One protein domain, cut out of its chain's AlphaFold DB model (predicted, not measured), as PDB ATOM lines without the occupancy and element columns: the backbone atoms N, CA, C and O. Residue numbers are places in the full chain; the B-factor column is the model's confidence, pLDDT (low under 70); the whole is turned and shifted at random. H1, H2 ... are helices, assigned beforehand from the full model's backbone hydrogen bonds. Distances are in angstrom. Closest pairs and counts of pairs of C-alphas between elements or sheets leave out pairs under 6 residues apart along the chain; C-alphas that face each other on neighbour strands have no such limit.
ATOM      1  N   ASN A  39     258.870 227.467 156.431       38.97
ATOM      2  CA  ASN A  39     257.828 226.446 156.348       38.97
ATOM      3  C   ASN A  39     258.271 225.092 156.942       38.97
ATOM      4  O   ASN A  39     257.471 224.447 157.616       38.97
ATOM      5  N   ASN A  40     259.552 224.706 156.834       48.12
ATOM      6  CA  ASN A  40     260.065 223.477 157.469       48.12
ATOM      7  C   ASN A  40     259.988 223.546 158.999       48.12
ATOM      8  O   ASN A  40     259.731 222.540 159.657       48.12
ATOM      9  N   ARG A  41     260.141 224.748 159.578       52.00
ATOM     10  CA  ARG A  41     259.968 224.958 161.024       52.00
ATOM     11  C   ARG A  41     258.539 224.672 161.480       52.00
ATOM     12  O   ARG A  41     258.359 224.286 162.629       52.00
ATOM     13  N   LEU A  42     257.541 224.855 160.616       64.94
ATOM     14  CA  LEU A  42     256.136 224.676 160.968       64.94
ATOM     15  C   LEU A  42     255.779 223.185 161.064       64.94
ATOM     16  O   LEU A  42     255.195 222.779 162.066       64.94
ATOM     17  N   ASN A  43     256.234 222.368 160.108       71.31
ATOM     18  CA  ASN A  43     256.057 220.911 160.140       71.31
ATOM     19  C   ASN A  43     256.833 220.267 161.296       71.31
ATOM     20  O   ASN A  43     256.275 219.455 162.027       71.31
ATOM     21  N   GLU A  44     258.080 220.688 161.524       74.69
ATOM     22  CA  GLU A  44     258.882 220.213 162.657       74.69
ATOM     23  C   GLU A  44     258.231 220.573 163.999       74.69
ATOM     24  O   GLU A  44     258.109 219.738 164.890       74.69
ATOM     25  N   THR A  45     257.744 221.809 164.138       78.31
ATOM     26  CA  THR A  45     257.042 222.242 165.354       78.31
ATOM     27  C   THR A  45     255.760 221.444 165.568       78.31
ATOM     28  O   THR A  45     255.468 221.063 166.698       78.31
ATOM     29  N   GLN A  46     254.997 221.167 164.508       80.62
ATOM     30  CA  GLN A  46     253.807 220.321 164.597       80.62
ATOM     31  C   GLN A  46     254.154 218.882 164.983       80.62
ATOM     32  O   GLN A  46     253.461 218.314 165.822       80.62
ATOM     33  N   ARG A  47     255.225 218.309 164.425       83.56
ATOM     34  CA  ARG A  47     255.709 216.974 164.789       83.56
ATOM     35  C   ARG A  47     256.066 216.905 166.273       83.56
ATOM     36  O   ARG A  47     255.513 216.081 166.986       83.56
ATOM     37  N   LEU A  48     256.883 217.841 166.751       82.69
ATOM     38  CA  LEU A  48     257.297 217.922 168.156       82.69
ATOM     39  C   LEU A  48     256.115 218.160 169.112       82.69
ATOM     40  O   LEU A  48     256.144 217.731 170.261       82.69
ATOM     41  N   GLN A  49     255.073 218.861 168.656       84.88
ATOM     42  CA  GLN A  49     253.826 219.015 169.407       84.88
ATOM     43  C   GLN A  49     253.044 217.700 169.491       84.88
ATOM     44  O   GLN A  49     252.509 217.406 170.553       84.88
ATOM     45  N   ARG A  50     252.984 216.913 168.407       84.81
ATOM     46  CA  ARG A  50     252.350 215.583 168.416       84.81
ATOM     47  C   ARG A  50     253.107 214.623 169.326       84.81
ATOM     48  O   ARG A  50     252.480 214.015 170.177       84.81
ATOM     49  N   GLU A  51     254.434 214.578 169.224       86.25
ATOM     50  CA  GLU A  51     255.290 213.762 170.098       86.25
ATOM     51  C   GLU A  51     255.056 214.076 171.584       86.25
ATOM     52  O   GLU A  51     254.891 213.170 172.393       86.25
ATOM     53  N   ALA A  52     254.964 215.361 171.950       85.38
ATOM     54  CA  ALA A  52     254.683 215.758 173.331       85.38
ATOM     55  C   ALA A  52     253.293 215.307 173.822       85.38
ATOM     56  O   ALA A  52     253.120 215.044 175.009       85.38
ATOM     57  N   VAL A  53     252.304 215.229 172.926       86.38
ATOM     58  CA  VAL A  53     250.958 214.723 173.238       86.38
ATOM     59  C   VAL A  53     250.951 213.196 173.343       86.38
ATOM     60  O   VAL A  53     250.301 212.666 174.236       86.38
ATOM     61  N   THR A  54     251.712 212.493 172.502       87.25
ATOM     62  CA  THR A  54     251.887 211.034 172.584       87.25
ATOM     63  C   THR A  54     252.556 210.618 173.897       87.25
ATOM     64  O   THR A  54     252.066 209.727 174.583       87.25
ATOM     65  N   LEU A  55     253.600 211.333 174.324       87.81
ATOM     66  CA  LEU A  55     254.220 211.108 175.637       87.81
ATOM     67  C   LEU A  55     253.228 211.310 176.789       87.81
ATOM     68  O   LEU A  55     253.325 210.658 177.823       87.81
ATOM     69  N   TYR A  56     252.264 212.218 176.625       86.56
ATOM     70  CA  TYR A  56     251.226 212.421 177.627       86.56
ATOM     71  C   TYR A  56     250.234 211.254 177.678       86.56
ATOM     72  O   TYR A  56     249.848 210.852 178.771       86.56
ATOM     73  N   THR A  57     249.847 210.677 176.534       85.38
ATOM     74  CA  THR A  57     249.023 209.456 176.527       85.38
ATOM     75  C   THR A  57     249.765 208.268 177.130       85.38
ATOM     76  O   THR A  57     249.175 207.541 177.918       85.38
ATOM     77  N   GLU A  58     251.063 208.120 176.850       86.19
ATOM     78  CA  GLU A  58     251.905 207.083 177.466       86.19
ATOM     79  C   GLU A  58     251.963 207.245 178.989       86.19
ATOM     80  O   GLU A  58     251.702 206.292 179.715       86.19
ATOM     81  N   TYR A  59     252.185 208.468 179.479       86.69
ATOM     82  CA  TYR A  59     252.140 208.775 180.911       86.69
ATOM     83  C   TYR A  59     250.795 208.409 181.562       86.69
ATOM     84  O   TYR A  59     250.768 207.924 182.693       86.69
ATOM     85  N   LEU A  60     249.671 208.642 180.875       85.56
ATOM     86  CA  LEU A  60     248.352 208.275 181.396       85.56
ATOM     87  C   LEU A  60     248.186 206.756 181.509       85.56
ATOM     88  O   LEU A  60     247.661 206.283 182.515       85.56
ATOM     89  N   VAL A  61     248.668 206.009 180.517       83.25
ATOM     90  CA  VAL A  61     248.625 204.542 180.516       83.25
ATOM     91  C   VAL A  61     249.563 203.963 181.579       83.25
ATOM     92  O   VAL A  61     249.135 203.155 182.396       83.25
ATOM     93  N   GLU A  62     250.823 204.406 181.631       83.25
ATOM     94  CA  GLU A  62     251.809 203.932 182.617       83.25
ATOM     95  C   GLU A  62     251.420 204.275 184.058       83.25
ATOM     96  O   GLU A  62     251.672 203.506 184.984       83.25
ATOM     97  N   GLY A  63     250.799 205.438 184.261       78.75
ATOM     98  CA  GLY A  63     250.314 205.875 185.564       78.75
ATOM     99  C   GLY A  63     249.021 205.190 186.018       78.75
ATOM    100  O   GLY A  63     248.487 205.594 187.050       78.75
ATOM    101  N   ASN A  64     248.501 204.205 185.268       78.50
ATOM    102  CA  ASN A  64     247.188 203.574 185.472       78.50
ATOM    103  C   ASN A  64     246.039 204.592 185.580       78.50
ATOM    104  O   ASN A  64     245.053 204.370 186.283       78.50
ATOM    105  N   TYR A  65     246.175 205.739 184.916       78.00
ATOM    106  CA  TYR A  65     245.134 206.755 184.885       78.00
ATOM    107  C   TYR A  65     244.063 206.456 183.837       78.00
ATOM    108  O   TYR A  65     242.932 206.896 184.007       78.00
ATOM    109  N   GLU A  66     244.441 205.781 182.750       82.50
ATOM    110  CA  GLU A  66     243.576 205.420 181.626       82.50
ATOM    111  C   GLU A  66     243.969 204.028 181.098       82.50
ATOM    112  O   GLU A  66     245.066 203.535 181.367       82.50
ATOM    113  N   GLU A  67     243.082 203.389 180.335       74.50
ATOM    114  CA  GLU A  67     243.334 202.072 179.737       74.50
ATOM    115  C   GLU A  67     244.407 202.120 178.637       74.50
ATOM    116  O   GLU A  67     244.601 203.137 177.974       74.50
ATOM    117  N   SER A  68     245.070 200.990 178.368       70.88
ATOM    118  CA  SER A  68     246.181 200.888 177.403       70.88
ATOM    119  C   SER A  68     245.833 201.256 175.955       70.88
ATOM    120  O   SER A  68     246.732 201.479 175.147       70.88
ATOM    121  N   SER A  69     244.542 201.345 175.625       73.31
ATOM    122  CA  SER A  69     244.033 201.769 174.316       73.31
ATOM    123  C   SER A  69     243.589 203.239 174.269       73.31
ATOM    124  O   SER A  69     243.007 203.677 173.276       73.31
ATOM    125  N   TYR A  70     243.854 204.018 175.322       75.69
ATOM    126  CA  TYR A  70     243.401 205.399 175.422       75.69
ATOM    127  C   TYR A  70     244.020 206.301 174.348       75.69
ATOM    128  O   TYR A  70     245.239 206.454 174.241       75.69
ATOM    129  N   VAL A  71     243.150 206.974 173.595       77.00
ATOM    130  CA  VAL A  71     243.516 207.995 172.611       77.00
ATOM    131  C   VAL A  71     242.848 209.312 172.993       77.00
ATOM    132  O   VAL A  71     241.659 209.361 173.308       77.00
ATOM    133  N   LEU A  72     243.613 210.404 172.936       82.31
ATOM    134  CA  LEU A  72     243.078 211.750 173.134       82.31
ATOM    135  C   LEU A  72     242.119 212.110 172.003       82.31
ATOM    136  O   LEU A  72     242.527 212.249 170.849       82.31
ATOM    137  N   ASN A  73     240.856 212.314 172.365       81.88
ATOM    138  CA  ASN A  73     239.799 212.681 171.438       81.88
ATOM    139  C   ASN A  73     239.520 214.189 171.474       81.88
ATOM    140  O   ASN A  73     239.849 214.913 172.419       81.88
ATOM    141  N   ILE A  74     238.875 214.678 170.417       77.56
ATOM    142  CA  ILE A  74     238.364 216.049 170.382       77.56
ATOM    143  C   ILE A  74     237.326 216.199 171.505       77.56
ATOM    144  O   ILE A  74     236.438 215.365 171.646       77.56
ATOM    145  N   GLY A  75     237.448 217.253 172.313       72.50
ATOM    146  CA  GLY A  75     236.555 217.524 173.443       72.50
ATOM    147  C   GLY A  75     237.023 216.973 174.792       72.50
ATOM    148  O   GLY A  75     236.367 217.242 175.796       72.50
ATOM    149  N   THR A  76     238.161 216.265 174.870       79.19
ATOM    150  CA  THR A  76     238.717 215.853 176.170       79.19
ATOM    151  C   THR A  76     238.978 217.088 177.052       79.19
ATOM    152  O   THR A  76     239.589 218.059 176.580       79.19
ATOM    153  N   PRO A  77     238.512 217.096 178.315       78.44
ATOM    154  CA  PRO A  77     238.680 218.237 179.206       78.44
ATOM    155  C   PRO A  77     240.153 218.452 179.547       78.44
ATOM    156  O   PRO A  77     240.911 217.499 179.721       78.44
ATOM    157  N   ALA A  78     240.553 219.721 179.666       80.31
ATOM    158  CA  ALA A  78     241.931 220.077 179.978       80.31
ATOM    159  C   ALA A  78     242.382 219.460 181.319       80.31
ATOM    160  O   ALA A  78     241.646 219.538 182.306       80.31
ATOM    161  N   PRO A  79     243.591 218.876 181.389       81.88
ATOM    162  CA  PRO A  79     244.099 218.303 182.621       81.88
ATOM    163  C   PRO A  79     244.351 219.388 183.667       81.88
ATOM    164  O   PRO A  79     244.832 220.477 183.357       81.88
ATOM    165  N   ASN A  80     244.065 219.051 184.923       81.44
ATOM    166  CA  ASN A  80     244.347 219.902 186.075       81.44
ATOM    167  C   ASN A  80     245.860 220.190 186.180       81.44
ATOM    168  O   ASN A  80     246.691 219.332 185.868       81.44
ATOM    169  N   ILE A  81     246.225 221.375 186.673       77.81
ATOM    170  CA  ILE A  81     247.604 221.806 186.911       77.81
ATOM    171  C   ILE A  81     248.445 220.783 187.686       77.81
ATOM    172  O   ILE A  81     249.625 220.618 187.383       77.81
ATOM    173  N   THR A  82     247.866 220.056 188.646       81.69
ATOM    174  CA  THR A  82     248.580 218.986 189.366       81.69
ATOM    175  C   THR A  82     249.005 217.866 188.415       81.69
ATOM    176  O   THR A  82     250.170 217.482 188.396       81.69
ATOM    177  N   ARG A  83     248.101 217.438 187.529       81.75
ATOM    178  CA  ARG A  83     248.348 216.391 186.526       81.75
ATOM    179  C   ARG A  83     249.390 216.828 185.495       81.75
ATOM    180  O   ARG A  83     250.237 216.039 185.094       81.75
ATOM    181  N   ILE A  84     249.370 218.105 185.107       82.38
ATOM    182  CA  ILE A  84     250.390 218.692 184.224       82.38
ATOM    183  C   ILE A  84     251.769 218.681 184.905       82.38
ATOM    184  O   ILE A  84     252.768 218.363 184.262       82.38
ATOM    185  N   LYS A  85     251.847 219.004 186.203       81.56
ATOM    186  CA  LYS A  85     253.113 218.974 186.956       81.56
ATOM    187  C   LYS A  85     253.693 217.569 187.048       81.56
ATOM    188  O   LYS A  85     254.891 217.405 186.832       81.56
ATOM    189  N   ASP A  86     252.860 216.583 187.358       84.12
ATOM    190  CA  ASP A  86     253.315 215.204 187.514       84.12
ATOM    191  C   ASP A  86     253.762 214.608 186.177       84.12
ATOM    192  O   ASP A  86     254.817 213.979 186.124       84.12
ATOM    193  N   PHE A  87     253.078 214.939 185.078       86.19
ATOM    194  CA  PHE A  87     253.542 214.609 183.730       86.19
ATOM    195  C   PHE A  87     254.922 215.208 183.413       86.19
ATOM    196  O   PHE A  87     255.813 214.511 182.929       86.19
ATOM    197  N   ILE A  88     255.142 216.494 183.709       84.62
ATOM    198  CA  ILE A  88     256.438 217.138 183.449       84.62
ATOM    199  C   ILE A  88     257.546 216.511 184.309       84.62
ATOM    200  O   ILE A  88     258.659 216.318 183.823       84.62
ATOM    201  N   ARG A  89     257.259 216.153 185.567       82.81
ATOM    202  CA  ARG A  89     258.209 215.434 186.432       82.81
ATOM    203  C   ARG A  89     258.537 214.047 185.893       82.81
ATOM    204  O   ARG A  89     259.713 213.698 185.847       82.81
ATOM    205  N   TRP A  90     257.522 213.299 185.462       86.25
ATOM    206  CA  TRP A  90     257.692 211.993 184.825       86.25
ATOM    207  C   TRP A  90     258.575 212.105 183.579       86.25
ATOM    208  O   TRP A  90     259.554 211.376 183.470       86.25
ATOM    209  N   TYR A  91     258.340 213.105 182.721       82.44
ATOM    210  CA  TYR A  91     259.168 213.363 181.537       82.44
ATOM    211  C   TYR A  91     260.634 213.678 181.882       82.44
ATOM    212  O   TYR A  91     261.556 213.187 181.235       82.44
ATOM    213  N   ILE A  92     260.881 214.498 182.909       79.25
ATOM    214  CA  ILE A  92     262.253 214.806 183.349       79.25
ATOM    215  C   ILE A  92     262.948 213.544 183.870       79.25
ATOM    216  O   ILE A  92     264.128 213.339 183.589       79.25
ATOM    217  N   ALA A  93     262.230 212.713 184.627       76.44
ATOM    218  CA  ALA A  93     262.764 211.475 185.177       76.44
ATOM    219  C   ALA A  93     263.061 210.435 184.086       76.44
ATOM    220  O   ALA A  93     264.118 209.805 184.134       76.44
ATOM    221  N   SER A  94     262.179 210.296 183.089       74.56
ATOM    222  CA  SER A  94     262.322 209.331 181.992       74.56
ATOM    223  C   SER A  94     263.402 209.722 180.981       74.56
ATOM    224  O   SER A  94     264.012 208.859 180.357       74.56
ATOM    225  N   ALA A  95     263.712 211.013 180.858       67.62
ATOM    226  CA  ALA A  95     264.713 211.507 179.918       67.62
ATOM    227  C   ALA A  95     266.151 211.577 180.484       67.62
ATOM    228  O   ALA A  95     267.074 212.024 179.788       67.62
ATOM    229  N   ASN A  96     266.383 211.101 181.715       56.16
ATOM    230  CA  ASN A  96     267.725 210.911 182.276       56.16
ATOM    231  C   ASN A  96     268.521 209.899 181.428       56.16
ATOM    232  O   ASN A  96     268.420 208.691 181.609       56.16
ATOM    233  N   GLY A  97     269.338 210.409 180.500       54.19
ATOM    234  CA  GLY A  97     270.214 209.606 179.637       54.19
ATOM    235  C   GLY A  97     270.128 209.914 178.139       54.19
ATOM    236  O   GLY A  97     271.052 209.559 177.407       54.19
ATOM    237  N   GLN A  98     269.106 210.636 177.659       50.22
ATOM    238  CA  GLN A  98     268.944 210.952 176.230       50.22
ATOM    239  C   GLN A  98     268.964 212.465 175.947       50.22
ATOM    240  O   GLN A  98     268.050 213.201 176.284       50.22
ATOM    241  N   ARG A  99     270.031 212.883 175.244       44.84
ATOM    242  CA  ARG A  99     270.284 214.157 174.530       44.84
ATOM    243  C   ARG A  99     270.066 215.498 175.262       44.84
ATOM    244  O   ARG A  99     268.990 215.860 175.708       44.84
ATOM    245  N   ARG A 100     271.117 216.329 175.146       45.03
ATOM    246  CA  ARG A 100     271.272 217.714 175.647       45.03
ATOM    247  C   ARG A 100     271.137 217.829 177.157       45.03
ATOM    248  O   ARG A 100     270.381 218.635 177.690       45.03
ATOM    249  N   LEU A 101     271.942 217.019 177.817       48.84
ATOM    250  CA  LEU A 101     272.121 217.088 179.246       48.84
ATOM    251  C   LEU A 101     273.088 218.231 179.595       48.84
ATOM    252  O   LEU A 101     273.995 218.534 178.815       48.84
ATOM    253  N   SER A 102     272.895 218.870 180.751       50.69
ATOM    254  CA  SER A 102     273.950 219.660 181.395       50.69
ATOM    255  C   SER A 102     275.154 218.761 181.724       50.69
ATOM    256  O   SER A 102     275.056 217.535 181.627       50.69
ATOM    257  N   GLU A 103     276.278 219.340 182.158       50.38
ATOM    258  CA  GLU A 103     277.441 218.568 182.640       50.38
ATOM    259  C   GLU A 103     277.056 217.513 183.704       50.38
ATOM    260  O   GLU A 103     277.703 216.477 183.811       50.38
ATOM    261  N   GLU A 104     275.932 217.707 184.408       55.53
ATOM    262  CA  GLU A 104     275.377 216.789 185.413       55.53
ATOM    263  C   GLU A 104     274.409 215.718 184.873       55.53
ATOM    264  O   GLU A 104     273.701 215.086 185.654       55.53
ATOM    265  N   LYS A 105     274.323 215.499 183.555       57.91
ATOM    266  CA  LYS A 105     273.390 214.524 182.955       57.91
ATOM    267  C   LYS A 105     271.892 214.810 183.226       57.91
ATOM    268  O   LYS A 105     271.084 213.888 183.192       57.91
ATOM    269  N   LYS A 106     271.502 216.075 183.448       58.59
ATOM    270  CA  LYS A 106     270.103 216.505 183.682       58.59
ATOM    271  C   LYS A 106     269.595 217.428 182.570       58.59
ATOM    272  O   LYS A 106     270.378 218.178 181.983       58.59
ATOM    273  N   LEU A 107     268.288 217.415 182.298       61.00
ATOM    274  CA  LEU A 107     267.653 218.385 181.392       61.00
ATOM    275  C   LEU A 107     267.806 219.815 181.913       61.00
ATOM    276  O   LEU A 107     267.675 220.085 183.106       61.00
ATOM    277  N   THR A 108     268.059 220.754 181.002       66.81
ATOM    278  CA  THR A 108     268.122 222.178 181.345       66.81
ATOM    279  C   THR A 108     266.717 222.761 181.514       66.81
ATOM    280  O   THR A 108     265.775 222.368 180.829       66.81
ATOM    281  N   VAL A 109     266.578 223.800 182.342       69.81
ATOM    282  CA  VAL A 109     265.311 224.547 182.514       69.81
ATOM    283  C   VAL A 109     264.727 224.964 181.163       69.81
ATOM    284  O   VAL A 109     263.549 224.764 180.886       69.81
ATOM    285  N   ARG A 110     265.581 225.464 180.263       67.25
ATOM    286  CA  ARG A 110     265.183 225.894 178.919       67.25
ATOM    287  C   ARG A 110     264.600 224.758 178.074       67.25
ATOM    288  O   ARG A 110     263.666 225.000 177.314       67.25
ATOM    289  N   THR A 111     265.143 223.544 178.175       72.06
ATOM    290  CA  THR A 111     264.609 222.383 177.448       72.06
ATOM    291  C   THR A 111     263.271 221.939 178.024       72.06
ATOM    292  O   THR A 111     262.353 221.666 177.256       72.06
ATOM    293  N   THR A 112     263.120 221.971 179.349       77.44
ATOM    294  CA  THR A 112     261.871 221.615 180.032       77.44
ATOM    295  C   THR A 112     260.757 222.627 179.759       77.44
ATOM    296  O   THR A 112     259.641 222.233 179.436       77.44
ATOM    297  N   CYS A 113     261.054 223.930 179.784       72.94
ATOM    298  CA  CYS A 113     260.086 224.967 179.415       72.94
ATOM    299  C   CYS A 113     259.657 224.837 177.949       72.94
ATOM    300  O   CYS A 113     258.465 224.871 177.652       72.94
ATOM    301  N   ALA A 114     260.605 224.610 177.031       78.62
ATOM    302  CA  ALA A 114     260.283 224.398 175.621       78.62
ATOM    303  C   ALA A 114     259.413 223.147 175.405       78.62
ATOM    304  O   ALA A 114     258.538 223.149 174.540       78.62
ATOM    305  N   PHE A 115     259.633 222.081 176.181       83.81
ATOM    306  CA  PHE A 115     258.777 220.897 176.171       83.81
ATOM    307  C   PHE A 115     257.365 221.208 176.684       83.81
ATOM    308  O   PHE A 115     256.393 220.914 175.990       83.81
ATOM    309  N   ALA A 116     257.240 221.874 177.835       82.19
ATOM    310  CA  ALA A 116     255.948 222.253 178.403       82.19
ATOM    311  C   ALA A 116     255.129 223.128 177.435       82.19
ATOM    312  O   ALA A 116     253.936 222.904 177.237       82.19
ATOM    313  N   GLU A 117     255.769 224.082 176.755       81.44
ATOM    314  CA  GLU A 117     255.117 224.903 175.729       81.44
ATOM    315  C   GLU A 117     254.626 224.079 174.532       81.44
ATOM    316  O   GLU A 117     253.518 224.312 174.036       81.44
ATOM    317  N   ARG A 118     255.424 223.105 174.071       84.88
ATOM    318  CA  ARG A 118     255.031 222.186 172.990       84.88
ATOM    319  C   ARG A 118     253.844 221.332 173.400       84.88
ATOM    320  O   ARG A 118     252.904 221.242 172.616       84.88
ATOM    321  N   PHE A 119     253.857 220.784 174.612       86.56
ATOM    322  CA  PHE A 119     252.740 220.017 175.154       86.56
ATOM    323  C   PHE A 119     251.463 220.860 175.206       86.56
ATOM    324  O   PHE A 119     250.462 220.474 174.616       86.56
ATOM    325  N   ILE A 120     251.498 222.052 175.809       82.44
ATOM    326  CA  ILE A 120     250.313 222.920 175.932       82.44
ATOM    327  C   ILE A 120     249.740 223.277 174.554       82.44
ATOM    328  O   ILE A 120     248.525 223.252 174.343       82.44
ATOM    329  N   CYS A 121     250.610 223.600 173.592       78.75
ATOM    330  CA  CYS A 121     250.185 223.910 172.229       78.75
ATOM    331  C   CYS A 121     249.647 222.678 171.488       78.75
ATOM    332  O   CYS A 121     248.675 222.802 170.745       78.75
ATOM    333  N   GLY A 122     250.279 221.516 171.666       83.50
ATOM    334  CA  GLY A 122     249.863 220.251 171.068       83.50
ATOM    335  C   GLY A 122     248.525 219.774 171.619       83.50
ATOM    336  O   GLY A 122     247.628 219.464 170.843       83.50
ATOM    337  N   TYR A 123     248.352 219.829 172.940       83.25
ATOM    338  CA  TYR A 123     247.132 219.427 173.630       83.25
ATOM    339  C   TYR A 123     245.932 220.232 173.134       83.25
ATOM    340  O   TYR A 123     244.950 219.659 172.675       83.25
ATOM    341  N   LYS A 124     246.053 221.566 173.096       82.25
ATOM    342  CA  LYS A 124     245.002 222.446 172.563       82.25
ATOM    343  C   LYS A 124     244.625 222.108 171.117       82.25
ATOM    344  O   LYS A 124     243.466 222.250 170.740       82.25
ATOM    345  N   LYS A 125     245.595 221.710 170.288       81.50
ATOM    346  CA  LYS A 125     245.332 221.316 168.897       81.50
ATOM    347  C   LYS A 125     244.642 219.957 168.798       81.50
ATOM    348  O   LYS A 125     243.798 219.805 167.927       81.50
ATOM    349  N   ALA A 126     245.001 219.006 169.658       79.81
ATOM    350  CA  ALA A 126     244.439 217.659 169.655       79.81
ATOM    351  C   ALA A 126     243.007 217.623 170.212       79.81
ATOM    352  O   ALA A 126     242.144 216.967 169.642       79.81
ATOM    353  N   THR A 127     242.735 218.361 171.292       78.56
ATOM    354  CA  THR A 127     241.459 218.264 172.015       78.56
ATOM    355  C   THR A 127     240.521 219.439 171.763       78.56
ATOM    356  O   THR A 127     239.370 219.387 172.180       78.56
ATOM    357  N   THR A 128     240.977 220.516 171.109       77.06
ATOM    358  CA  THR A 128     240.303 221.835 170.991       77.06
ATOM    359  C   THR A 128     240.040 222.563 172.321       77.06
ATOM    360  O   THR A 128     239.793 223.774 172.327       77.06
ATOM    361  N   SER A 129     240.203 221.877 173.453       74.06
ATOM    362  CA  SER A 129     240.096 222.406 174.809       74.06
ATOM    363  C   SER A 129     241.276 223.317 175.154       74.06
ATOM    364  O   SER A 129     242.441 223.025 174.872       74.06
ATOM    365  N   LYS A 130     240.990 224.452 175.796       72.56
ATOM    366  CA  LYS A 130     242.019 225.390 176.265       72.56
ATOM    367  C   LYS A 130     242.406 225.049 177.703       72.56
ATOM    368  O   LYS A 130     241.552 225.058 178.580       72.56
ATOM    369  N   ILE A 131     243.697 224.825 177.946       71.94
ATOM    370  CA  ILE A 131     244.250 224.827 179.307       71.94
ATOM    371  C   ILE A 131     244.142 226.268 179.846       71.94
ATOM    372  O   ILE A 131     244.564 227.191 179.130       71.94
ATOM    373  N   PRO A 132     243.577 226.489 181.050       71.31
ATOM    374  CA  PRO A 132     243.453 227.818 181.642       71.31
ATOM    375  C   PRO A 132     244.791 228.567 181.669       71.31
ATOM    376  O   PRO A 132     245.847 227.998 181.950       71.31
TER     377      PRO A 132
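This is residues 39 to 132 of the 386 residues of an uncharacterized protein of Aspergillus sclerotialis (UniProt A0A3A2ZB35). A long helix, H1, is crossed on one side by two others, H3 over its middle and H2 nearer its last residues; residues 39 to 44, of which 40 to 44 belong to H1, stick out. The 94 printed residues include three named helices, H1, H2, H3 in chain order, and no named strand: all helix, compact, radius of gyration of the C-alphas 13.7 A, spans 42 by 37 by 25 A.

H1, residues 40 to 62, touches H3, residues 109 to 127, with residues 45 to 53 alone, about perpendicular at 85 degrees; the closest C-alphas, of Gln 49 and Gly 122, are 4.5 A apart. With residues 56 to 59 alone, H1 only just touches H2, residues 81 to 94, by 3 pairs of C-alphas within 8 A, closest Tyr 59 and Phe 87 at 6.6 A, about perpendicular at 82 degrees. In H1, H2 and H3 every O i to N i+4 pair is within hydrogen-bond range.

H1, 32.9 A long, begins at C-alpha 40 (260.065, 223.477, 157.469); H3, 26.8 A, ends at C-alpha 127 (241.459, 218.264, 172.015).

The printed part has no cut; both links are long. pLDDT is under 70 at residues 39 to 42 and 95 to 110.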